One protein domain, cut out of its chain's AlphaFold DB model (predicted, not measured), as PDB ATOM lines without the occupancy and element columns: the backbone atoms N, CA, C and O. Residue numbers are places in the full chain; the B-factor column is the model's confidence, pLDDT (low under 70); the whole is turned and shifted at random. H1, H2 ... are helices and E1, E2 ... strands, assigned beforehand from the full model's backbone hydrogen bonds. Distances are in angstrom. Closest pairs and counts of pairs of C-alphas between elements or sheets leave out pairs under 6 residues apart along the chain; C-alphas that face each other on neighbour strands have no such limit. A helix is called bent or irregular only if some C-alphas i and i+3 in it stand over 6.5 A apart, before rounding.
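What this domain is: This is residues 38 to 88 and 95 to 215 of the 317 residues of a protein of Spirochaetaceae bacterium (UniProt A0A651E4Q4). A twisted antiparallel sheet of five strands curls round one long helix, H4, and a second helix, H3, packs on the same face by E2 and E3. The short H1 and H2 lie far out, H1 against the early part of H4, while H5 only grazes the sheet and a long loop, residues 137 to 160, joins E2 to E3. The printed part has 172 residues with five named helices and five named strands, in the order E1 H1 H2 H3 H4 E2 E3 E4 E5 H5; the sheet's order is E1 E5 E4 E3 E2, and the class is mixed, helices and strands. The whole is compact, with a radius of gyration of the C-alphas of 15.8 A, and rounded, spanning 43 by 39 by 28 A.

Where its parts are: The sheet holds E1, residues 38 to 43, 17.3 A long from C-alpha 38 at (-2.100, -1.611, 45.788); E5, residues 186 to 195, 27.2 A; E4, residues 173 to 181, 25.9 A; E3, residues 161 to 170, 26.9 A; and E2, residues 132 to 136, 13.1 A. H4, residues 96 to 121, measures 38.1 A and ends at C-alpha 121 at (5.440, 1.260, 51.636). H3 is residues 70 to 85, 25.2 A; it is irregular, but only just, with C-alphas 71 and 74 6.8 A apart. H2 is residues 58 to 67, H1 residues 48 to 51, and H5 residues 204 to 211, ending at C-alpha 211 at (-12.235, 0.742, 46.421).

How they stand to each other: E2, E3, E4 and E5 form a meander, each strand the antiparallel neighbour of the one before, and E1 is antiparallel to E5. N 41 and O 188 are 2.9 A apart, N 178 and O 189 3.0 A, N 168 and O 175 2.9 A, and N 135 and O 167 2.8 A, each within hydrogen-bond range. H4 on one face of the sheet makes two layers, a helix layer and a strand layer; the closest C-alphas of H4 and E1 are those of Ala 113 and Asn 40, 4.2 A. H3, on the same face at a height over the sheet of 8.7 A, touches residues 99 to 107 of H4 at a steep tilt of 61 degrees, opposite ways, closest at C-alphas Leu 79 and Ala 103, 5.0 A. H1 touches H4, C-alphas Ala 50 and Ser 101 being closest at 7.2 A. H2 is close to H4 but not clearly touching, C-alphas Ile 67 and Trp 108 being closest at 7.4 A. Every O i to N i+4 pair is within hydrogen-bond range in H2 and H5, against 10 of 12 in H3 and 20 of 22 in H4; H1 is too short for one.

The domain as a whole: The two C-alphas farthest apart, of Pro 48 and Asn 199, are 45.7 A apart. Residues 89 to 94 are not printed, and C-alphas 88 and 95 are 11.6 A apart across this cut. The link from E2 to E3 is long. Mean pLDDT of the printed part is 83.3, and it is under 70 at residues 87 to 88, 140 to 158 and 197 to 202.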
ATOM      1  N   LEU A  38      -1.362  -0.512  46.360       95.25
ATOM      2  CA  LEU A  38      -2.100  -1.611  45.788       95.25
ATOM      3  C   LEU A  38      -1.160  -2.785  45.551       95.25
ATOM      4  O   LEU A  38      -0.048  -2.627  45.038       95.25
ATOM      5  N   GLY A  39      -1.630  -3.981  45.847       97.06
ATOM      6  CA  GLY A  39      -1.003  -5.222  45.439       97.06
ATOM      7  C   GLY A  39      -2.064  -6.174  44.915       97.06
ATOM      8  O   GLY A  39      -3.217  -6.117  45.323       97.06
ATOM      9  N   ASN A  40      -1.692  -7.028  43.976       97.81
ATOM     10  CA  ASN A  40      -2.571  -8.075  43.486       97.81
ATOM     11  C   ASN A  40      -1.794  -9.356  43.214       97.81
ATOM     12  O   ASN A  40      -0.586  -9.326  42.951       97.81
ATOM     13  N   ASP A  41      -2.492 -10.478  43.238       98.06
ATOM     14  CA  ASP A  41      -1.933 -11.752  42.829       98.06
ATOM     15  C   ASP A  41      -2.977 -12.653  42.185       98.06
ATOM     16  O   ASP A  41      -4.153 -12.575  42.528       98.06
ATOM     17  N   ILE A  42      -2.554 -13.475  41.226       96.38
ATOM     18  CA  ILE A  42      -3.404 -14.474  40.585       96.38
ATOM     19  C   ILE A  42      -2.716 -15.825  40.658       96.38
ATOM     20  O   ILE A  42      -1.522 -15.918  40.391       96.38
ATOM     21  N   VAL A  43      -3.482 -16.857  41.001       96.12
ATOM     22  CA  VAL A  43      -2.998 -18.234  41.083       96.12
ATOM     23  C   VAL A  43      -3.880 -19.124  40.225       96.12
ATOM     24  O   VAL A  43      -5.094 -19.191  40.424       96.12
ATOM     25  N   HIS A  44      -3.263 -19.839  39.289       94.31
ATOM     26  CA  HIS A  44      -3.889 -20.843  38.440       94.31
ATOM     27  C   HIS A  44      -4.020 -22.159  39.216       94.31
ATOM     28  O   HIS A  44      -3.283 -23.125  39.001       94.31
ATOM     29  N   TRP A  45      -4.966 -22.204  40.154       91.94
ATOM     30  CA  TRP A  45      -5.111 -23.325  41.085       91.94
ATOM     31  C   TRP A  45      -5.584 -24.638  40.441       91.94
ATOM     32  O   TRP A  45      -5.539 -25.692  41.073       91.94
ATOM     33  N   SER A  46      -6.024 -24.606  39.178       87.38
ATOM     34  CA  SER A  46      -6.342 -25.800  38.394       87.38
ATOM     35  C   SER A  46      -5.139 -26.286  37.582       87.38
ATOM     36  O   SER A  46      -5.233 -27.341  36.949       87.38
ATOM     37  N   GLY A  47      -4.017 -25.563  37.614       88.44
ATOM     38  CA  GLY A  47      -2.768 -25.917  36.956       88.44
ATOM     39  C   GLY A  47      -2.045 -27.102  37.609       88.44
ATOM     40  O   GLY A  47      -2.363 -27.493  38.735       88.44
ATOM     41  N   PRO A  48      -1.065 -27.699  36.908       87.19
ATOM     42  CA  PRO A  48      -0.329 -28.865  37.397       87.19
ATOM     43  C   PRO A  48       0.360 -28.599  38.744       87.19
ATOM     44  O   PRO A  48       0.149 -29.358  39.688       87.19
ATOM     45  N   ASP A  49       1.067 -27.474  38.876       85.00
ATOM     46  CA  ASP A  49       1.817 -27.105  40.087       85.00
ATOM     47  C   ASP A  49       0.923 -27.007  41.335       85.00
ATOM     48  O   ASP A  49       1.309 -27.408  42.438       85.00
ATOM     49  N   ALA A  50      -0.306 -26.514  41.161       85.50
ATOM     50  CA  ALA A  50      -1.288 -26.397  42.231       85.50
ATOM     51  C   ALA A  50      -1.864 -27.758  42.660       85.50
ATOM     52  O   ALA A  50      -2.103 -27.983  43.850       85.50
ATOM     53  N   ARG A  51      -2.041 -28.687  41.708       82.56
ATOM     54  CA  ARG A  51      -2.559 -30.050  41.951       82.56
ATOM     55  C   ARG A  51      -1.564 -30.955  42.674       82.56
ATOM     56  O   ARG A  51      -1.973 -31.925  43.317       82.56
ATOM     57  N   GLU A  52      -0.270 -30.661  42.577       82.75
ATOM     58  CA  GLU A  52       0.772 -31.414  43.282       82.75
ATOM     59  C   GLU A  52       0.743 -31.185  44.801       82.75
ATOM     60  O   GLU A  52       1.219 -32.027  45.569       82.75
ATOM     61  N   LYS A  53       0.165 -30.069  45.267       81.12
ATOM     62  CA  LYS A  53       0.041 -29.772  46.698       81.12
ATOM     63  C   LYS A  53      -1.206 -30.438  47.277       81.12
ATOM     64  O   LYS A  53      -2.307 -29.903  47.202       81.12
ATOM     65  N   ARG A  54      -1.020 -31.625  47.861       79.75
ATOM     66  CA  ARG A  54      -2.073 -32.390  48.549       79.75
ATOM     67  C   ARG A  54      -1.880 -32.392  50.067       79.75
ATOM     68  O   ARG A  54      -0.735 -32.592  50.493       79.75
ATOM     69  N   PRO A  55      -2.961 -32.300  50.868       77.19
ATOM     70  CA  PRO A  55      -2.889 -32.210  52.333       77.19
ATOM     71  C   PRO A  55      -2.111 -33.366  52.978       77.19
ATOM     72  O   PRO A  55      -1.395 -33.189  53.964       77.19
ATOM     73  N   GLU A  56      -2.188 -34.556  52.383       82.06
ATOM     74  CA  GLU A  56      -1.562 -35.765  52.923       82.06
ATOM     75  C   GLU A  56      -0.042 -35.826  52.710       82.06
ATOM     76  O   GLU A  56       0.671 -36.519  53.438       82.06
ATOM     77  N   SER A  57       0.493 -35.082  51.738       84.44
ATOM     78  CA  SER A  57       1.913 -35.166  51.393       84.44
ATOM     79  C   SER A  57       2.797 -34.442  52.419       84.44
ATOM     80  O   SER A  57       2.567 -33.284  52.774       84.44
ATOM     81  N   ALA A  58       3.893 -35.080  52.843       85.75
ATOM     82  CA  ALA A  58       4.879 -34.465  53.743       85.75
ATOM     83  C   ALA A  58       5.517 -33.186  53.161       85.75
ATOM     84  O   ALA A  58       5.996 -32.323  53.899       85.75
ATOM     85  N   HIS A  59       5.547 -33.062  51.831       81.81
ATOM     86  CA  HIS A  59       5.973 -31.841  51.156       81.81
ATOM     87  C   HIS A  59       4.972 -30.697  51.370       81.81
ATOM     88  O   HIS A  59       5.388 -29.588  51.699       81.81
ATOM     89  N   SER A  60       3.667 -30.964  51.257       82.00
ATOM     90  CA  SER A  60       2.640 -29.940  51.479       82.00
ATOM     91  C   SER A  60       2.536 -29.538  52.942       82.00
ATOM     92  O   SER A  60       2.407 -28.355  53.213       82.00
ATOM     93  N   LYS A  61       2.715 -30.465  53.891       84.44
ATOM     94  CA  LYS A  61       2.786 -30.120  55.326       84.44
ATOM     95  C   LYS A  61       3.882 -29.090  55.617       84.44
ATOM     96  O   LYS A  61       3.602 -28.027  56.151       84.44
ATOM     97  N   ARG A  62       5.104 -29.330  55.129       87.12
ATOM     98  CA  ARG A  62       6.212 -28.365  55.257       87.12
ATOM     99  C   ARG A  62       5.942 -27.039  54.547       87.12
ATOM    100  O   ARG A  62       6.390 -25.989  55.001       87.12
ATOM    101  N   PHE A  63       5.250 -27.084  53.410       86.44
ATOM    102  CA  PHE A  63       4.836 -25.884  52.693       86.44
ATOM    103  C   PHE A  63       3.832 -25.061  53.517       86.44
ATOM    104  O   PHE A  63       4.025 -23.854  53.647       86.44
ATOM    105  N   LEU A  64       2.838 -25.710  54.130       85.25
ATOM    106  CA  LEU A  64       1.861 -25.085  55.026       85.25
ATOM    107  C   LEU A  64       2.524 -24.477  56.251       85.25
ATOM    108  O   LEU A  64       2.286 -23.311  56.524       85.25
ATOM    109  N   ASP A  65       3.417 -25.203  56.926       88.06
ATOM    110  CA  ASP A  65       4.110 -24.712  58.126       88.06
ATOM    111  C   ASP A  65       4.928 -23.435  57.857       88.06
ATOM    112  O   ASP A  65       5.233 -22.654  58.764       88.06
ATOM    113  N   ARG A  66       5.316 -23.221  56.595       89.81
ATOM    114  CA  ARG A  66       6.033 -22.029  56.135       89.81
ATOM    115  C   ARG A  66       5.101 -20.879  55.748       89.81
ATOM    116  O   ARG A  66       5.559 -19.740  55.681       89.81
ATOM    117  N   ILE A  67       3.841 -21.165  55.439       89.94
ATOM    118  CA  ILE A  67       2.888 -20.185  54.909       89.94
ATOM    119  C   ILE A  67       1.891 -19.750  55.961       89.94
ATOM    120  O   ILE A  67       1.656 -18.551  56.094       89.94
ATOM    121  N   LEU A  68       1.320 -20.713  56.671       90.56
ATOM    122  CA  LEU A  68       0.275 -20.496  57.647       90.56
ATOM    123  C   LEU A  68       0.882 -20.186  59.010       90.56
ATOM    124  O   LEU A  68       1.780 -20.874  59.505       90.56
ATOM    125  N   ASP A  69       0.365 -19.132  59.616       92.31
ATOM    126  CA  ASP A  69       0.405 -18.957  61.050       92.31
ATOM    127  C   ASP A  69      -0.581 -19.921  61.730       92.31
ATOM    128  O   ASP A  69      -1.592 -20.327  61.154       92.31
ATOM    129  N   SER A  70      -0.308 -20.268  62.989       86.12
ATOM    130  CA  SER A  70      -1.181 -21.133  63.792       86.12
ATOM    131  C   SER A  70      -2.631 -20.637  63.888       86.12
ATOM    132  O   SER A  70      -3.539 -21.456  64.001       86.12
ATOM    133  N   GLY A  71      -2.869 -19.321  63.819       86.38
ATOM    134  CA  GLY A  71      -4.217 -18.748  63.831       86.38
ATOM    135  C   GLY A  71      -4.966 -18.833  62.494       86.38
ATOM    136  O   GLY A  71      -6.168 -18.575  62.451       86.38
ATOM    137  N   GLU A  72      -4.294 -19.197  61.398       89.19
ATOM    138  CA  GLU A  72      -4.879 -19.175  60.049       89.19
ATOM    139  C   GLU A  72      -5.560 -20.487  59.648       89.19
ATOM    140  O   GLU A  72      -6.255 -20.519  58.635       89.19
ATOM    141  N   HIS A  73      -5.442 -21.552  60.448       87.19
ATOM    142  CA  HIS A  73      -6.149 -22.812  60.186       87.19
ATOM    143  C   HIS A  73      -7.669 -22.606  60.089       87.19
ATOM    144  O   HIS A  73      -8.287 -23.041  59.124       87.19
ATOM    145  N   THR A  74      -8.261 -21.822  60.996       88.56
ATOM    146  CA  THR A  74      -9.697 -21.488  60.941       88.56
ATOM    147  C   THR A  74     -10.073 -20.682  59.692       88.56
ATOM    148  O   THR A  74     -11.193 -20.777  59.197       88.56
ATOM    149  N   GLN A  75      -9.145 -19.883  59.159       90.25
ATOM    150  CA  GLN A  75      -9.371 -19.092  57.944       90.25
ATOM    151  C   GLN A  75      -9.314 -19.971  56.694       90.25
ATOM    152  O   GLN A  75     -10.075 -19.761  55.750       90.25
ATOM    153  N   HIS A  76      -8.449 -20.987  56.710       88.06
ATOM    154  CA  HIS A  76      -8.390 -22.019  55.681       88.06
ATOM    155  C   HIS A  76      -9.694 -22.830  55.625       88.06
ATOM    156  O   HIS A  76     -10.300 -22.898  54.556       88.06
ATOM    157  N   ASP A  77     -10.190 -23.316  56.767       88.12
ATOM    158  CA  ASP A  77     -11.466 -24.050  56.851       88.12
ATOM    159  C   ASP A  77     -12.638 -23.216  56.311       88.12
ATOM    160  O   ASP A  77     -13.508 -23.690  55.577       88.12
ATOM    161  N   ARG A  78     -12.635 -21.919  56.628       88.38
ATOM    162  CA  ARG A  78     -13.634 -20.977  56.132       88.38
ATOM    163  C   ARG A  78     -13.574 -20.808  54.614       88.38
ATOM    164  O   ARG A  78     -14.612 -20.844  53.954       88.38
ATOM    165  N   LEU A  79     -12.379 -20.645  54.047       87.00
ATOM    166  CA  LEU A  79     -12.200 -20.563  52.596       87.00
ATOM    167  C   LEU A  79     -12.582 -21.868  51.900       87.00
ATOM    168  O   LEU A  79     -13.129 -21.812  50.804       87.00
ATOM    169  N   MET A  80     -12.365 -23.027  52.527       89.06
ATOM    170  CA  MET A  80     -12.864 -24.295  51.992       89.06
ATOM    171  C   MET A  80     -14.388 -24.275  51.849       89.06
ATOM    172  O   MET A  80     -14.896 -24.620  50.783       89.06
ATOM    173  N   SER A  81     -15.106 -23.809  52.877       88.31
ATOM    174  CA  SER A  81     -16.570 -23.689  52.827       88.31
ATOM    175  C   SER A  81     -17.046 -22.724  51.738       88.31
ATOM    176  O   SER A  81     -18.063 -22.985  51.102       88.31
ATOM    177  N   LEU A  82     -16.333 -21.618  51.511       86.06
ATOM    178  CA  LEU A  82     -16.679 -20.655  50.458       86.06
ATOM    179  C   LEU A  82     -16.391 -21.215  49.057       86.06
ATOM    180  O   LEU A  82     -17.213 -21.075  48.154       86.06
ATOM    181  N   CYS A  83     -15.261 -21.903  48.881       85.69
ATOM    182  CA  CYS A  83     -14.905 -22.569  47.628       85.69
ATOM    183  C   CYS A  83     -15.878 -23.699  47.253       85.69
ATOM    184  O   CYS A  83     -16.074 -23.941  46.063       85.69
ATOM    185  N   ASP A  84     -16.481 -24.378  48.236       86.44
ATOM    186  CA  ASP A  84     -17.539 -25.379  48.015       86.44
ATOM    187  C   ASP A  84     -18.798 -24.733  47.408       86.44
ATOM    188  O   ASP A  84     -19.421 -25.293  46.509       86.44
ATOM    189  N   GLY A  85     -19.129 -23.510  47.840       81.19
ATOM    190  CA  GLY A  85     -20.300 -22.759  47.382       81.19
ATOM    191  C   GLY A  85     -20.188 -22.146  45.982       81.19
ATOM    192  O   GLY A  85     -21.200 -21.712  45.437       81.19
ATOM    193  N   LEU A  86     -18.998 -22.118  45.366       73.88
ATOM    194  CA  LEU A  86     -18.814 -21.541  44.027       73.88
ATOM    195  C   LEU A  86     -19.414 -22.395  42.885       73.88
ATOM    196  O   LEU A  86     -19.300 -21.995  41.730       73.88
ATOM    197  N   ASP A  87     -20.040 -23.541  43.188       64.50
ATOM    198  CA  ASP A  87     -20.712 -24.453  42.237       64.50
ATOM    199  C   ASP A  87     -19.888 -24.708  40.956       64.50
ATOM    200  O   ASP A  87     -20.380 -24.743  39.830       64.50
ATOM    201  N   LEU A  88     -18.567 -24.842  41.129       60.38
ATOM    202  CA  LEU A  88     -17.597 -24.893  40.026       60.38
ATOM    203  C   LEU A  88     -17.596 -26.234  39.281       60.38
ATOM    204  O   LEU A  88     -16.831 -26.412  38.334       60.38
ATOM    205  N   ASP A  95     -14.407 -33.504  45.602       86.56
ATOM    206  CA  ASP A  95     -12.996 -33.754  45.871       86.56
ATOM    207  C   ASP A  95     -12.530 -32.798  46.979       86.56
ATOM    208  O   ASP A  95     -12.178 -31.641  46.734       86.56
ATOM    209  N   GLU A  96     -12.573 -33.276  48.223       86.25
ATOM    210  CA  GLU A  96     -12.133 -32.525  49.403       86.25
ATOM    211  C   GLU A  96     -10.679 -32.048  49.267       86.25
ATOM    212  O   GLU A  96     -10.358 -30.924  49.658       86.25
ATOM    213  N   ALA A  97      -9.808 -32.837  48.627       85.81
ATOM    214  CA  ALA A  97      -8.422 -32.444  48.396       85.81
ATOM    215  C   ALA A  97      -8.320 -31.253  47.427       85.81
ATOM    216  O   ALA A  97      -7.455 -30.388  47.600       85.81
ATOM    217  N   ALA A  98      -9.217 -31.164  46.439       86.12
ATOM    218  CA  ALA A  98      -9.292 -30.015  45.540       86.12
ATOM    219  C   ALA A  98      -9.784 -28.752  46.266       86.12
ATOM    220  O   ALA A  98      -9.184 -27.689  46.097       86.12
ATOM    221  N   LEU A  99     -10.823 -28.853  47.104       87.94
ATOM    222  CA  LEU A  99     -11.309 -27.726  47.919       87.94
ATOM    223  C   LEU A  99     -10.234 -27.224  48.883       87.94
ATOM    224  O   LEU A  99      -9.983 -26.020  48.972       87.94
ATOM    225  N   TRP A 100      -9.554 -28.159  49.541       90.50
ATOM    226  CA  TRP A 100      -8.437 -27.878  50.428       90.50
ATOM    227  C   TRP A 100      -7.316 -27.111  49.708       90.50
ATOM    228  O   TRP A 100      -6.827 -26.094  50.213       90.50
ATOM    229  N   SER A 101      -6.945 -27.560  48.502       89.56
ATOM    230  CA  SER A 101      -5.913 -26.914  47.683       89.56
ATOM    231  C   SER A 101      -6.337 -25.505  47.257       89.56
ATOM    232  O   SER A 101      -5.566 -24.558  47.404       89.56
ATOM    233  N   ARG A 102      -7.590 -25.317  46.825       91.06
ATOM    234  CA  ARG A 102      -8.128 -23.993  46.466       91.06
ATOM    235  C   ARG A 102      -8.059 -23.003  47.631       91.06
ATOM    236  O   ARG A 102      -7.584 -21.885  47.450       91.06
ATOM    237  N   ALA A 103      -8.467 -23.420  48.829       92.00
ATOM    238  CA  ALA A 103      -8.397 -22.583  50.027       92.00
ATOM    239  C   ALA A 103      -6.952 -22.196  50.391       92.00
ATOM    240  O   ALA A 103      -6.682 -21.041  50.725       92.00
ATOM    241  N   LEU A 104      -6.000 -23.128  50.256       92.31
ATOM    242  CA  LEU A 104      -4.573 -22.841  50.438       92.31
ATOM    243  C   LEU A 104      -4.084 -21.779  49.444       92.31
ATOM    244  O   LEU A 104      -3.423 -20.817  49.838       92.31
ATOM    245  N   TRP A 105      -4.414 -21.936  48.163       94.31
ATOM    246  CA  TRP A 105      -3.978 -21.008  47.122       94.31
ATOM    247  C   TRP A 105      -4.639 -19.632  47.231       94.31
ATOM    248  O   TRP A 105      -3.989 -18.631  46.936       94.31
ATOM    249  N   ALA A 106      -5.868 -19.548  47.748       94.94
ATOM    250  CA  ALA A 106      -6.503 -18.273  48.085       94.94
ATOM    251  C   ALA A 106      -5.758 -17.529  49.211       94.94
ATOM    252  O   ALA A 106      -5.537 -16.319  49.106       94.94
ATOM    253  N   LEU A 107      -5.313 -18.233  50.262       95.00
ATOM    254  CA  LEU A 107      -4.483 -17.634  51.318       95.00
ATOM    255  C   LEU A 107      -3.111 -17.203  50.791       95.00
ATOM    256  O   LEU A 107      -2.620 -16.132  51.150       95.00
ATOM    257  N   TRP A 108      -2.497 -18.010  49.926       96.06
ATOM    258  CA  TRP A 108      -1.234 -17.659  49.281       96.06
ATOM    259  C   TRP A 108      -1.356 -16.377  48.448       96.06
ATOM    260  O   TRP A 108      -0.590 -15.438  48.669       96.06
ATOM    261  N   ALA A 109      -2.361 -16.304  47.569       96.88
ATOM    262  CA  ALA A 109      -2.616 -15.135  46.729       96.88
ATOM    263  C   ALA A 109      -2.824 -13.862  47.571       96.88
ATOM    264  O   ALA A 109      -2.297 -12.799  47.248       96.88
ATOM    265  N   ALA A 110      -3.513 -13.970  48.709       97.44
ATOM    266  CA  ALA A 110      -3.689 -12.862  49.644       97.44
ATOM    267  C   ALA A 110      -2.392 -12.382  50.294       97.44
ATOM    268  O   ALA A 110      -2.170 -11.171  50.417       97.44
ATOM    269  N   LYS A 111      -1.523 -13.314  50.694       97.75
ATOM    270  CA  LYS A 111      -0.216 -12.994  51.280       97.75
ATOM    271  C   LYS A 111       0.699 -12.329  50.252       97.75
ATOM    272  O   LYS A 111       1.307 -11.309  50.567       97.75
ATOM    273  N   GLU A 112       0.750 -12.845  49.025       97.81
ATOM    274  CA  GLU A 112       1.516 -12.259  47.914       97.81
ATOM    275  C   GLU A 112       0.986 -10.875  47.513       97.81
ATOM    276  O   GLU A 112       1.755  -9.915  47.411       97.81
ATOM    277  N   ALA A 113      -0.335 -10.725  47.356       97.81
ATOM    278  CA  ALA A 113      -0.962  -9.436  47.070       97.81
ATOM    279  C   ALA A 113      -0.628  -8.409  48.164       97.81
ATOM    280  O   ALA A 113      -0.195  -7.296  47.869       97.81
ATOM    281  N   THR A 114      -0.741  -8.799  49.434       97.75
ATOM    282  CA  THR A 114      -0.411  -7.925  50.569       97.75
ATOM    283  C   THR A 114       1.067  -7.566  50.606       97.75
ATOM    284  O   THR A 114       1.411  -6.398  50.782       97.75
ATOM    285  N   TYR A 115       1.960  -8.528  50.379       97.25
ATOM    286  CA  TYR A 115       3.394  -8.267  50.317       97.25
ATOM    287  C   TYR A 115       3.751  -7.272  49.204       97.25
ATOM    288  O   TYR A 115       4.526  -6.343  49.437       97.25
ATOM    289  N   LYS A 116       3.143  -7.401  48.017       96.19
ATOM    290  CA  LYS A 116       3.341  -6.462  46.899       96.19
ATOM    291  C   LYS A 116       2.901  -5.036  47.241       96.19
ATOM    292  O   LYS A 116       3.557  -4.095  46.798       96.19
ATOM    293  N   ALA A 117       1.838  -4.863  48.029       95.81
ATOM    294  CA  ALA A 117       1.454  -3.553  48.556       95.81
ATOM    295  C   ALA A 117       2.451  -3.070  49.630       95.81
ATOM    296  O   ALA A 117       2.913  -1.928  49.597       95.81
ATOM    297  N   ALA A 118       2.843  -3.949  50.554       95.19
ATOM    298  CA  ALA A 118       3.703  -3.622  51.687       95.19
ATOM    299  C   ALA A 118       5.128  -3.223  51.293       95.19
ATOM    300  O   ALA A 118       5.650  -2.236  51.808       95.19
ATOM    301  N   VAL A 119       5.747  -3.916  50.333       94.31
ATOM    302  CA  VAL A 119       7.118  -3.611  49.885       94.31
ATOM    303  C   VAL A 119       7.229  -2.240  49.199       94.31
ATOM    304  O   VAL A 119       8.312  -1.659  49.150       94.31
ATOM    305  N   LYS A 120       6.111  -1.685  48.705       92.69
ATOM    306  CA  LYS A 120       6.048  -0.307  48.186       92.69
ATOM    307  C   LYS A 120       6.061   0.730  49.310       92.69
ATOM    308  O   LYS A 120       6.655   1.793  49.142       92.69
ATOM    309  N   ALA A 121       5.434   0.415  50.445       90.94
ATOM    310  CA  ALA A 121       5.440   1.260  51.636       90.94
ATOM    311  C   ALA A 121       6.760   1.161  52.416       90.94
ATOM    312  O   ALA A 121       7.226   2.155  52.969       90.94
ATOM    313  N   VAL A 122       7.363  -0.031  52.447       90.94
ATOM    314  CA  VAL A 122       8.594  -0.330  53.187       90.94
ATOM    315  C   VAL A 122       9.603  -1.007  52.248       90.94
ATOM    316  O   VAL A 122       9.678  -2.239  52.193       90.94
ATOM    317  N   PRO A 123      10.395  -0.229  51.485       88.38
ATOM    318  CA  PRO A 123      11.431  -0.783  50.622       88.38
ATOM    319  C   PRO A 123      12.426  -1.647  51.407       88.38
ATOM    320  O   PRO A 123      12.905  -1.253  52.468       88.38
ATOM    321  N   GLY A 124      12.755  -2.825  50.872       88.31
ATOM    322  CA  GLY A 124      13.661  -3.780  51.523       88.31
ATOM    323  C   GLY A 124      12.983  -4.741  52.503       88.31
ATOM    324  O   GLY A 124      13.659  -5.608  53.055       88.31
ATOM    325  N   LEU A 125      11.664  -4.637  52.692       91.88
ATOM    326  CA  LEU A 125      10.880  -5.657  53.382       91.88
ATOM    327  C   LEU A 125      11.091  -7.025  52.710       91.88
ATOM    328  O   LEU A 125      10.855  -7.174  51.515       91.88
ATOM    329  N   GLY A 126      11.540  -8.019  53.479       93.69
ATOM    330  CA  GLY A 126      11.680  -9.392  52.999       93.69
ATOM    331  C   GLY A 126      10.337 -10.118  52.944       93.69
ATOM    332  O   GLY A 126       9.454  -9.864  53.764       93.69
ATOM    333  N   PHE A 127      10.187 -11.053  52.005       94.88
ATOM    334  CA  PHE A 127       8.980 -11.871  51.931       94.88
ATOM    335  C   PHE A 127       9.039 -13.028  52.932       94.88
ATOM    336  O   PHE A 127       9.824 -13.964  52.778       94.88
ATOM    337  N   SER A 128       8.188 -12.963  53.952       95.56
ATOM    338  CA  SER A 128       7.943 -14.052  54.896       95.56
ATOM    339  C   SER A 128       6.434 -14.289  54.973       95.56
ATOM    340  O   SER A 128       5.753 -13.583  55.721       95.56
ATOM    341  N   PRO A 129       5.878 -15.245  54.202       95.38
ATOM    342  CA  PRO A 129       4.431 -15.459  54.121       95.38
ATOM    343  C   PRO A 129       3.777 -15.683  55.489       95.38
ATOM    344  O   PRO A 129       2.714 -15.138  55.764       95.38
ATOM    345  N   ARG A 130       4.451 -16.420  56.382       95.69
ATOM    346  CA  ARG A 130       3.988 -16.675  57.754       95.69
ATOM    347  C   ARG A 130       3.889 -15.419  58.624       95.69
ATOM    348  O   ARG A 130       3.136 -15.409  59.585       95.69
ATOM    349  N   SER A 131       4.631 -14.358  58.300       95.50
ATOM    350  CA  SER A 131       4.527 -13.073  59.014       95.50
ATOM    351  C   SER A 131       3.333 -12.219  58.576       95.50
ATOM    352  O   SER A 131       3.063 -11.191  59.196       95.50
ATOM    353  N   ILE A 132       2.643 -12.627  57.506       96.69
ATOM    354  CA  ILE A 132       1.466 -11.953  56.964       96.69
ATOM    355  C   ILE A 132       0.246 -12.751  57.406       96.69
ATOM    356  O   ILE A 132      -0.039 -13.785  56.815       96.69
ATOM    357  N   VAL A 133      -0.460 -12.302  58.437       96.31
ATOM    358  CA  VAL A 133      -1.629 -13.021  58.963       96.31
ATOM    359  C   VAL A 133      -2.876 -12.558  58.228       96.31
ATOM    360  O   VAL A 133      -3.221 -11.381  58.294       96.31
ATOM    361  N   VAL A 134      -3.548 -13.472  57.538       96.12
ATOM    362  CA  VAL A 134      -4.790 -13.236  56.802       96.12
ATOM    363  C   VAL A 134      -5.981 -13.618  57.676       96.12
ATOM    364  O   VAL A 134      -5.978 -14.641  58.347       96.12
ATOM    365  N   THR A 135      -7.022 -12.794  57.670       95.31
ATOM    366  CA  THR A 135      -8.321 -13.057  58.295       95.31
ATOM    367  C   THR A 135      -9.403 -12.837  57.254       95.31
ATOM    368  O   THR A 135      -9.389 -11.822  56.565       95.31
ATOM    369  N   VAL A 136     -10.331 -13.776  57.131       93.56
ATOM    370  CA  VAL A 136     -11.458 -13.707  56.201       93.56
ATOM    371  C   VAL A 136     -12.695 -13.256  56.972       93.56
ATOM    372  O   VAL A 136     -12.967 -13.749  58.071       93.56
ATOM    373  N   ASP A 137     -13.436 -12.308  56.408       90.69
ATOM    374  CA  ASP A 137     -14.567 -11.683  57.083       90.69
ATOM    375  C   ASP A 137     -15.720 -12.677  57.325       90.69
ATOM    376  O   ASP A 137     -15.940 -13.592  56.520       90.69
ATOM    377  N   PRO A 138     -16.465 -12.514  58.442       83.62
ATOM    378  CA  PRO A 138     -17.564 -13.383  58.851       83.62
ATOM    379  C   PRO A 138     -18.765 -13.404  57.907       83.62
ATOM    380  O   PRO A 138     -19.483 -14.405  57.866       83.62
ATOM    381  N   GLU A 139     -18.973 -12.335  57.159       80.25
ATOM    382  CA  GLU A 139     -20.140 -12.166  56.309       80.25
ATOM    383  C   GLU A 139     -19.790 -12.514  54.859       80.25
ATOM    384  O   GLU A 139     -18.678 -12.216  54.405       80.25
ATOM    385  N   PRO A 140     -20.697 -13.181  54.124       68.06
ATOM    386  CA  PRO A 140     -20.520 -13.363  52.694       68.06
ATOM    387  C   PRO A 140     -20.393 -11.991  52.032       68.06
ATOM    388  O   PRO A 140     -21.065 -11.033  52.408       68.06
ATOM    389  N   TYR A 141     -19.502 -11.892  51.052       69.50
ATOM    390  CA  TYR A 141     -19.298 -10.651  50.325       69.50
ATOM    391  C   TYR A 141     -20.534 -10.356  49.465       69.50
ATOM    392  O   TYR A 141     -20.696 -10.899  48.372       69.50
ATOM    393  N   GLU A 142     -21.434  -9.519  49.980       65.94
ATOM    394  CA  GLU A 142     -22.591  -9.052  49.228       65.94
ATOM    395  C   GLU A 142     -22.147  -8.004  48.205       65.94
ATOM    396  O   GLU A 142     -21.660  -6.924  48.539       65.94
ATOM    397  N   THR A 143     -22.383  -8.292  46.929       59.28
ATOM    398  CA  THR A 143     -22.122  -7.385  45.800       59.28
ATOM    399  C   THR A 143     -22.982  -6.112  45.814       59.28
ATOM    400  O   THR A 143     -22.854  -5.273  44.925       59.28
ATOM    401  N   GLY A 144     -23.865  -5.950  46.806       46.34
ATOM    402  CA  GLY A 144     -24.948  -4.968  46.812       46.34
ATOM    403  C   GLY A 144     -24.574  -3.526  47.166       46.34
ATOM    404  O   GLY A 144     -25.393  -2.641  46.928       46.34
ATOM    405  N   ALA A 145     -23.384  -3.248  47.711       41.28
ATOM    406  CA  ALA A 145     -23.070  -1.908  48.238       41.28
ATOM    407  C   ALA A 145     -21.838  -1.213  47.632       41.28
ATOM    408  O   ALA A 145     -21.740   0.009  47.725       41.28
ATOM    409  N   SER A 146     -20.924  -1.934  46.979       41.94
ATOM    410  CA  SER A 146     -19.776  -1.340  46.279       41.94
ATOM    411  C   SER A 146     -19.826  -1.744  44.809       41.94
ATOM    412  O   SER A 146     -19.460  -2.864  44.458       41.94
ATOM    413  N   GLY A 147     -20.330  -0.854  43.951       41.09
ATOM    414  CA  GLY A 147     -20.537  -1.066  42.513       41.09
ATOM    415  C   GLY A 147     -19.254  -1.202  41.681       41.09
ATOM    416  O   GLY A 147     -19.126  -0.547  40.654       41.09
ATOM    417  N   LEU A 148     -18.306  -2.039  42.103       46.31
ATOM    418  CA  LEU A 148     -16.934  -2.104  41.584       46.31
ATOM    419  C   LEU A 148     -16.504  -3.509  41.205       46.31
ATOM    420  O   LEU A 148     -15.379  -3.932  41.439       46.31
ATOM    421  N   VAL A 149     -17.387  -4.217  40.529       44.41
ATOM    422  CA  VAL A 149     -16.896  -5.117  39.499       44.41
ATOM    423  C   VAL A 149     -17.342  -4.486  38.195       44.41
ATOM    424  O   VAL A 149     -18.308  -4.912  37.567       44.41
ATOM    425  N   HIS A 150     -16.624  -3.446  37.763       46.25
ATOM    426  CA  HIS A 150     -16.513  -3.190  36.331       46.25
ATOM    427  C   HIS A 150     -15.670  -4.329  35.746       46.25
ATOM    428  O   HIS A 150     -14.549  -4.126  35.284       46.25
ATOM    429  N   SER A 151     -16.218  -5.551  35.796       44.03
ATOM    430  CA  SER A 151     -15.858  -6.586  34.847       44.03
ATOM    431  C   SER A 151     -16.039  -5.905  33.508       44.03
ATOM    432  O   SER A 151     -17.119  -5.390  33.202       44.03
ATOM    433  N   TYR A 152     -14.935  -5.752  32.790       44.53
ATOM    434  CA  TYR A 152     -14.949  -5.262  31.430       44.53
ATOM    435  C   TYR A 152     -15.905  -6.193  30.675       44.53
ATOM    436  O   TYR A 152     -15.510  -7.289  30.295       44.53
ATOM    437  N   ALA A 153     -17.170  -5.791  30.520       42.06
ATOM    438  CA  ALA A 153     -18.233  -6.657  30.006       42.06
ATOM    439  C   ALA A 153     -17.932  -7.154  28.579       42.06
ATOM    440  O   ALA A 153     -18.456  -8.178  28.150       42.06
ATOM    441  N   ASP A 154     -17.025  -6.463  27.883       46.19
ATOM    442  CA  ASP A 154     -16.555  -6.813  26.544       46.19
ATOM    443  C   ASP A 154     -15.356  -7.778  26.536       46.19
ATOM    444  O   ASP A 154     -15.070  -8.405  25.516       46.19
ATOM    445  N   LEU A 155     -14.639  -7.928  27.654       48.59
ATOM    446  CA  LEU A 155     -13.638  -8.976  27.805       48.59
ATOM    447  C   LEU A 155     -14.356 -10.164  28.440       48.59
ATOM    448  O   LEU A 155     -14.446 -10.243  29.659       48.59
ATOM    449  N   GLN A 156     -14.873 -11.082  27.613       46.59
ATOM    450  CA  GLN A 156     -15.338 -12.399  28.061       46.59
ATOM    451  C   GLN A 156     -14.174 -13.176  28.680       46.59
ATOM    452  O   GLN A 156     -13.525 -14.019  28.061       46.59
ATOM    453  N   VAL A 157     -13.853 -12.822  29.907       51.94
ATOM    454  CA  VAL A 157     -12.917 -13.519  30.755       51.94
ATOM    455  C   VAL A 157     -13.773 -14.322  31.700       51.94
ATOM    456  O   VAL A 157     -14.729 -13.773  32.241       51.94
ATOM    457  N   GLY A 158     -13.426 -15.602  31.867       56.19
ATOM    458  CA  GLY A 158     -14.126 -16.552  32.726       56.19
ATOM    459  C   GLY A 158     -14.723 -15.889  33.962       56.19
ATOM    460  O   GLY A 158     -14.050 -15.083  34.596       56.19
ATOM    461  N   GLU A 159     -15.989 -16.214  34.229       74.06
ATOM    462  CA  GLU A 159     -16.878 -15.609  35.226       74.06
ATOM    463  C   GLU A 159     -16.294 -15.663  36.647       74.06
ATOM    464  O   GLU A 159     -16.755 -16.428  37.494       74.06
ATOM    465  N   ALA A 160     -15.247 -14.889  36.921       82.50
ATOM    466  CA  ALA A 160     -14.720 -14.730  38.256       82.50
ATOM    467  C   ALA A 160     -15.811 -14.073  39.086       82.50
ATOM    468  O   ALA A 160     -16.339 -13.015  38.736       82.50
ATOM    469  N   ARG A 161     -16.190 -14.750  40.161       85.06
ATOM    470  CA  ARG A 161     -17.191 -14.270  41.098       85.06
ATOM    471  C   ARG A 161     -16.476 -13.826  42.358       85.06
ATOM    472  O   ARG A 161     -15.479 -14.452  42.731       85.06
ATOM    473  N   PRO A 162     -16.976 -12.787  43.031       87.50
ATOM    474  CA  PRO A 162     -16.487 -12.466  44.353       87.50
ATOM    475  C   PRO A 162     -16.579 -13.687  45.267       87.50
ATOM    476  O   PRO A 162     -17.623 -14.332  45.358       87.50
ATOM    477  N   LEU A 163     -15.460 -14.019  45.900       86.75
ATOM    478  CA  LEU A 163     -15.331 -15.172  46.785       86.75
ATOM    479  C   LEU A 163     -15.415 -14.731  48.246       86.75
ATOM    480  O   LEU A 163     -16.135 -15.335  49.038       86.75
ATOM    481  N   ALA A 164     -14.653 -13.701  48.614       90.06
ATOM    482  CA  ALA A 164     -14.519 -13.264  49.996       90.06
ATOM    483  C   ALA A 164     -13.979 -11.834  50.095       90.06
ATOM    484  O   ALA A 164     -13.377 -11.307  49.156       90.06
ATOM    485  N   ARG A 165     -14.112 -11.261  51.292       92.31
ATOM    486  CA  ARG A 165     -13.368 -10.090  51.762       92.31
ATOM    487  C   ARG A 165     -12.675 -10.427  53.076       92.31
ATOM    488  O   ARG A 165     -13.020 -11.408  53.738       92.31
ATOM    489  N   GLY A 166     -11.639  -9.678  53.415       93.44
ATOM    490  CA  GLY A 166     -10.890  -9.896  54.635       93.44
ATOM    491  C   GLY A 166      -9.783  -8.882  54.820       93.44
ATOM    492  O   GLY A 166      -9.751  -7.821  54.195       93.44
ATOM    493  N   ARG A 167      -8.851  -9.224  55.702       95.12
ATOM    494  CA  ARG A 167      -7.731  -8.373  56.088       95.12
ATOM    495  C   ARG A 167      -6.450  -9.174  56.146       95.12
ATOM    496  O   ARG A 167      -6.470 -10.346  56.510       95.12
ATOM    497  N   ALA A 168      -5.333  -8.530  55.852       95.94
ATOM    498  CA  ALA A 168      -4.018  -9.070  56.151       95.94
ATOM    499  C   ALA A 168      -3.250  -8.117  57.046       95.94
ATOM    500  O   ALA A 168      -3.341  -6.902  56.895       95.94
ATOM    501  N   VAL A 169      -2.474  -8.671  57.967       95.12
ATOM    502  CA  VAL A 169      -1.653  -7.917  58.910       95.12
ATOM    503  C   VAL A 169      -0.195  -8.284  58.707       95.12
ATOM    504  O   VAL A 169       0.153  -9.460  58.689       95.12
ATOM    505  N   ILE A 170       0.661  -7.271  58.596       94.50
ATOM    506  CA  ILE A 170       2.115  -7.415  58.572       94.50
ATOM    507  C   ILE A 170       2.734  -6.357  59.492       94.50
ATOM    508  O   ILE A 170       2.574  -5.147  59.313       94.50
ATOM    509  N   GLY A 171       3.421  -6.811  60.540       91.56
ATOM    510  CA  GLY A 171       3.935  -5.924  61.585       91.56
ATOM    511  C   GLY A 171       2.812  -5.145  62.283       91.56
ATOM    512  O   GLY A 171       1.954  -5.734  62.930       91.56
ATOM    513  N   ARG A 172       2.832  -3.808  62.177       90.12
ATOM    514  CA  ARG A 172       1.812  -2.907  62.765       90.12
ATOM    515  C   ARG A 172       0.824  -2.336  61.741       90.12
ATOM    516  O   ARG A 172       0.107  -1.379  62.040       90.12
ATOM    517  N   GLN A 173       0.841  -2.880  60.531       91.88
ATOM    518  CA  GLN A 173       0.040  -2.420  59.411       91.88
ATOM    519  C   GLN A 173      -0.959  -3.499  59.033       91.88
ATOM    520  O   GLN A 173      -0.638  -4.688  59.076       91.88
ATOM    521  N   TRP A 174      -2.152  -3.076  58.645       93.31
ATOM    522  CA  TRP A 174      -3.141  -3.965  58.061       93.31
ATOM    523  C   TRP A 174      -3.540  -3.495  56.664       93.31
ATOM    524  O   TRP A 174      -3.310  -2.346  56.286       93.31
ATOM    525  N   TYR A 175      -4.085  -4.420  55.891       94.56
ATOM    526  CA  TYR A 175      -4.445  -4.269  54.490       94.56
ATOM    527  C   TYR A 175      -5.825  -4.876  54.292       94.56
ATOM    528  O   TYR A 175      -6.115  -5.924  54.870       94.56
ATOM    529  N   ASP A 176      -6.663  -4.222  53.503       94.12
ATOM    530  CA  ASP A 176      -7.980  -4.728  53.127       94.12
ATOM    531  C   ASP A 176      -7.838  -5.594  51.872       94.12
ATOM    532  O   ASP A 176      -7.091  -5.232  50.960       94.12
ATOM    533  N   ILE A 177      -8.503  -6.749  51.847       94.56
ATOM    534  CA  ILE A 177      -8.350  -7.754  50.793       94.56
ATOM    535  C   ILE A 177      -9.707  -8.130  50.212       94.56
ATOM    536  O   ILE A 177     -10.649  -8.391  50.958       94.56
ATOM    537  N   VAL A 178      -9.761  -8.260  48.888       93.69
ATOM    538  CA  VAL A 178     -10.877  -8.868  48.157       93.69
ATOM    539  C   VAL A 178     -10.361 -10.037  47.322       93.69
ATOM    540  O   VAL A 178      -9.313  -9.938  46.675       93.69
ATOM    541  N   TRP A 179     -11.106 -11.141  47.340       93.62
ATOM    542  CA  TRP A 179     -10.889 -12.302  46.483       93.62
ATOM    543  C   TRP A 179     -11.997 -12.419  45.446       93.62
ATOM    544  O   TRP A 179     -13.180 -12.333  45.775       93.62
ATOM    545  N   GLU A 180     -11.607 -12.758  44.225       91.56
ATOM    546  CA  GLU A 180     -12.489 -13.236  43.169       91.56
ATOM    547  C   GLU A 180     -11.951 -14.559  42.636       91.56
ATOM    548  O   GLU A 180     -10.739 -14.773  42.579       91.56
ATOM    549  N   ALA A 181     -12.836 -15.467  42.245       91.19
ATOM    550  CA  ALA A 181     -12.423 -16.783  41.788       91.19
ATOM    551  C   ALA A 181     -13.390 -17.388  40.773       91.19
ATOM    552  O   ALA A 181     -14.574 -17.056  40.728       91.19
ATOM    553  N   CYS A 182     -12.869 -18.317  39.976       88.31
ATOM    554  CA  CYS A 182     -13.646 -19.177  39.089       88.31
ATOM    555  C   CYS A 182     -13.126 -20.624  39.164       88.31
ATOM    556  O   CYS A 182     -12.310 -20.968  40.019       88.31
ATOM    557  N   GLY A 183     -13.560 -21.487  38.241       86.62
ATOM    558  CA  GLY A 183     -13.117 -22.885  38.164       86.62
ATOM    559  C   GLY A 183     -11.597 -23.065  38.097       86.62
ATOM    560  O   GLY A 183     -11.073 -24.083  38.550       86.62
ATOM    561  N   GLU A 184     -10.883 -22.068  37.570       89.94
ATOM    562  CA  GLU A 184      -9.492 -22.211  37.133       89.94
ATOM    563  C   GLU A 184      -8.490 -21.375  37.926       89.94
ATOM    564  O   GLU A 184      -7.337 -21.787  38.071       89.94
ATOM    565  N   PHE A 185      -8.910 -20.238  38.479       93.00
ATOM    566  CA  PHE A 185      -8.012 -19.357  39.216       93.00
ATOM    567  C   PHE A 185      -8.685 -18.669  40.403       93.00
ATOM    568  O   PHE A 185      -9.910 -18.567  40.481       93.00
ATOM    569  N   VAL A 186      -7.834 -18.124  41.271       94.44
ATOM    570  CA  VAL A 186      -8.178 -17.083  42.244       94.44
ATOM    571  C   VAL A 186      -7.351 -15.840  41.966       94.44
ATOM    572  O   VAL A 186      -6.147 -15.928  41.726       94.44
ATOM    573  N   HIS A 187      -8.007 -14.688  41.976       95.00
ATOM    574  CA  HIS A 187      -7.405 -13.372  41.891       95.00
ATOM    575  C   HIS A 187      -7.671 -12.634  43.200       95.00
ATOM    576  O   HIS A 187      -8.799 -12.574  43.684       95.00
ATOM    577  N   THR A 188      -6.619 -12.075  43.781       96.62
ATOM    578  CA  THR A 188      -6.689 -11.348  45.042       96.62
ATOM    579  C   THR A 188      -6.130  -9.954  44.868       96.62
ATOM    580  O   THR A 188      -5.052  -9.780  44.299       96.62
ATOM    581  N   VAL A 189      -6.838  -8.963  45.399       96.12
ATOM    582  CA  VAL A 189      -6.406  -7.566  45.446       96.12
ATOM    583  C   VAL A 189      -6.297  -7.146  46.905       96.12
ATOM    584  O   VAL A 189      -7.178  -7.443  47.704       96.12
ATOM    585  N   SER A 190      -5.204  -6.474  47.247       96.62
ATOM    586  CA  SER A 190      -4.894  -5.982  48.585       96.62
ATOM    587  C   SER A 190      -4.569  -4.496  48.525       96.62
ATOM    588  O   SER A 190      -3.847  -4.046  47.628       96.62
ATOM    589  N   VAL A 191      -5.090  -3.729  49.478       94.94
ATOM    590  CA  VAL A 191      -4.876  -2.285  49.556       94.94
ATOM    591  C   VAL A 191      -4.544  -1.844  50.984       94.94
ATOM    592  O   VAL A 191      -5.144  -2.311  51.947       94.94
ATOM    593  N   GLY A 192      -3.546  -0.971  51.135       93.12
ATOM    594  CA  GLY A 192      -3.035  -0.482  52.425       93.12
ATOM    595  C   GLY A 192      -1.659   0.186  52.263       93.12
ATOM    596  O   GLY A 192      -1.271   0.472  51.138       93.12
ATOM    597  N   PRO A 193      -0.866   0.436  53.316       92.62
ATOM    598  CA  PRO A 193      -1.111   0.077  54.702       92.62
ATOM    599  C   PRO A 193      -2.113   0.999  55.389       92.62
ATOM    600  O   PRO A 193      -2.149   2.208  55.167       92.62
ATOM    601  N   PHE A 194      -2.821   0.421  56.343       88.19
ATOM    602  CA  PHE A 194      -3.618   1.112  57.339       88.19
ATOM    603  C   PHE A 194      -2.979   0.901  58.721       88.19
ATOM    604  O   PHE A 194      -2.471  -0.181  59.031       88.19
ATOM    605  N   ASN A 195      -2.956   1.936  59.563       81.69
ATOM    606  CA  ASN A 195      -2.349   1.848  60.896       81.69
ATOM    607  C   ASN A 195      -3.246   1.063  61.864       81.69
ATOM    608  O   ASN A 195      -4.445   1.320  61.938       81.69
ATOM    609  N   LEU A 196      -2.653   0.167  62.660       72.38
ATOM    610  CA  LEU A 196      -3.344  -0.505  63.775       72.38
ATOM    611  C   LEU A 196      -3.488   0.385  65.024       72.38
ATOM    612  O   LEU A 196      -4.270   0.082  65.917       72.38
ATOM    613  N   SER A 197      -2.694   1.454  65.133       61.31
ATOM    614  CA  SER A 197      -2.440   2.166  66.394       61.31
ATOM    615  C   SER A 197      -3.452   3.263  66.751       61.31
ATOM    616  O   SER A 197      -3.070   4.271  67.337       61.31
ATOM    617  N   GLY A 198      -4.733   3.103  66.431       50.00
ATOM    618  CA  GLY A 198      -5.745   4.080  66.822       50.00
ATOM    619  C   GLY A 198      -7.116   3.452  66.987       50.00
ATOM    620  O   GLY A 198      -7.556   2.699  66.131       50.00
ATOM    621  N   ASN A 199      -7.826   3.837  68.049       45.41
ATOM    622  CA  ASN A 199      -9.255   3.571  68.277       45.41
ATOM    623  C   ASN A 199     -10.185   4.169  67.201       45.41
ATOM    624  O   ASN A 199     -11.393   4.260  67.403       45.41
ATOM    625  N   LEU A 200      -9.639   4.615  66.075       46.44
ATOM    626  CA  LEU A 200     -10.411   5.031  64.929       46.44
ATOM    627  C   LEU A 200     -10.382   3.857  63.956       46.44
ATOM    628  O   LEU A 200      -9.368   3.676  63.275       46.44
ATOM    629  N   PRO A 201     -11.449   3.038  63.882       52.16
ATOM    630  CA  PRO A 201     -11.667   2.281  62.663       52.16
ATOM    631  C   PRO A 201     -11.538   3.291  61.523       52.16
ATOM    632  O   PRO A 201     -12.140   4.366  61.591       52.16
ATOM    633  N   PHE A 202     -10.725   2.990  60.509       59.31
ATOM    634  CA  PHE A 202     -10.916   3.670  59.234       59.31
ATOM    635  C   PHE A 202     -12.415   3.631  58.960       59.31
ATOM    636  O   PHE A 202     -13.029   2.565  59.076       59.31
ATOM    637  N   ASP A 203     -13.007   4.800  58.714       70.06
ATOM    638  CA  ASP A 203     -14.427   4.868  58.411       70.06
ATOM    639  C   ASP A 203     -14.642   3.898  57.246       70.06
ATOM    640  O   ASP A 203     -13.956   3.991  56.226       70.06
ATOM    641  N   ALA A 204     -15.536   2.922  57.411       72.06
ATOM    642  CA  ALA A 204     -15.824   1.943  56.369       72.06
ATOM    643  C   ALA A 204     -16.135   2.642  55.031       72.06
ATOM    644  O   ALA A 204     -15.841   2.101  53.966       72.06
ATOM    645  N   LYS A 205     -16.637   3.887  55.086       75.25
ATOM    646  CA  LYS A 205     -16.833   4.769  53.931       75.25
ATOM    647  C   LYS A 205     -15.540   5.201  53.242       75.25
ATOM    648  O   LYS A 205     -15.539   5.317  52.025       75.25
ATOM    649  N   GLU A 206     -14.459   5.460  53.972       76.31
ATOM    650  CA  GLU A 206     -13.163   5.803  53.373       76.31
ATOM    651  C   GLU A 206     -12.559   4.606  52.646       76.31
ATOM    652  O   GLU A 206     -12.064   4.759  51.532       76.31
ATOM    653  N   ILE A 207     -12.645   3.413  53.238       79.38
ATOM    654  CA  ILE A 207     -12.195   2.184  52.575       79.38
ATOM    655  C   ILE A 207     -13.069   1.910  51.347       79.38
ATOM    656  O   ILE A 207     -12.538   1.621  50.283       79.38
ATOM    657  N   ALA A 208     -14.393   2.054  51.458       78.38
ATOM    658  CA  ALA A 208     -15.296   1.915  50.315       78.38
ATOM    659  C   ALA A 208     -14.961   2.915  49.193       78.38
ATOM    660  O   ALA A 208     -14.799   2.513  48.047       78.38
ATOM    661  N   SER A 209     -14.745   4.190  49.532       77.25
ATOM    662  CA  SER A 209     -14.350   5.222  48.565       77.25
ATOM    663  C   SER A 209     -12.984   4.962  47.930       77.25
ATOM    664  O   SER A 209     -12.734   5.406  46.812       77.25
ATOM    665  N   LEU A 210     -12.074   4.296  48.639       81.69
ATOM    666  CA  LEU A 210     -10.795   3.877  48.086       81.69
ATOM    667  C   LEU A 210     -10.989   2.749  47.073       81.69
ATOM    668  O   LEU A 210     -10.396   2.811  45.999       81.69
ATOM    669  N   TRP A 211     -11.842   1.770  47.382       82.81
ATOM    670  CA  TRP A 211     -12.235   0.742  46.421       82.81
ATOM    671  C   TRP A 211     -12.914   1.350  45.190       82.81
ATOM    672  O   TRP A 211     -12.611   0.892  44.093       82.81
ATOM    673  N   ASP A 212     -13.696   2.433  45.324       78.31
ATOM    674  CA  ASP A 212     -14.263   3.182  44.177       78.31
ATOM    675  C   ASP A 212     -13.187   3.705  43.210       78.31
ATOM    676  O   ASP A 212     -13.449   3.914  42.025       78.31
ATOM    677  N   GLY A 213     -11.962   3.908  43.701       79.62
ATOM    678  CA  GLY A 213     -10.809   4.328  42.905       79.62
ATOM    679  C   GLY A 213      -9.951   3.184  42.356       79.62
ATOM    680  O   GLY A 213      -8.965   3.466  41.663       79.62
ATOM    681  N   ILE A 214     -10.274   1.925  42.674       84.44
ATOM    682  CA  ILE A 214      -9.538   0.741  42.222       84.44
ATOM    683  C   ILE A 214     -10.270   0.117  41.038       84.44
ATOM    684  O   ILE A 214     -11.445  -0.225  41.112       84.44
ATOM    685  N   VAL A 215      -9.533  -0.108  39.954       86.56
ATOM    686  CA  VAL A 215      -9.990  -0.925  38.829       86.56
ATOM    687  C   VAL A 215      -9.059  -2.120  38.707       86.56
ATOM    688  O   VAL A 215      -7.842  -1.958  38.598       86.56
TER     689      VAL A 215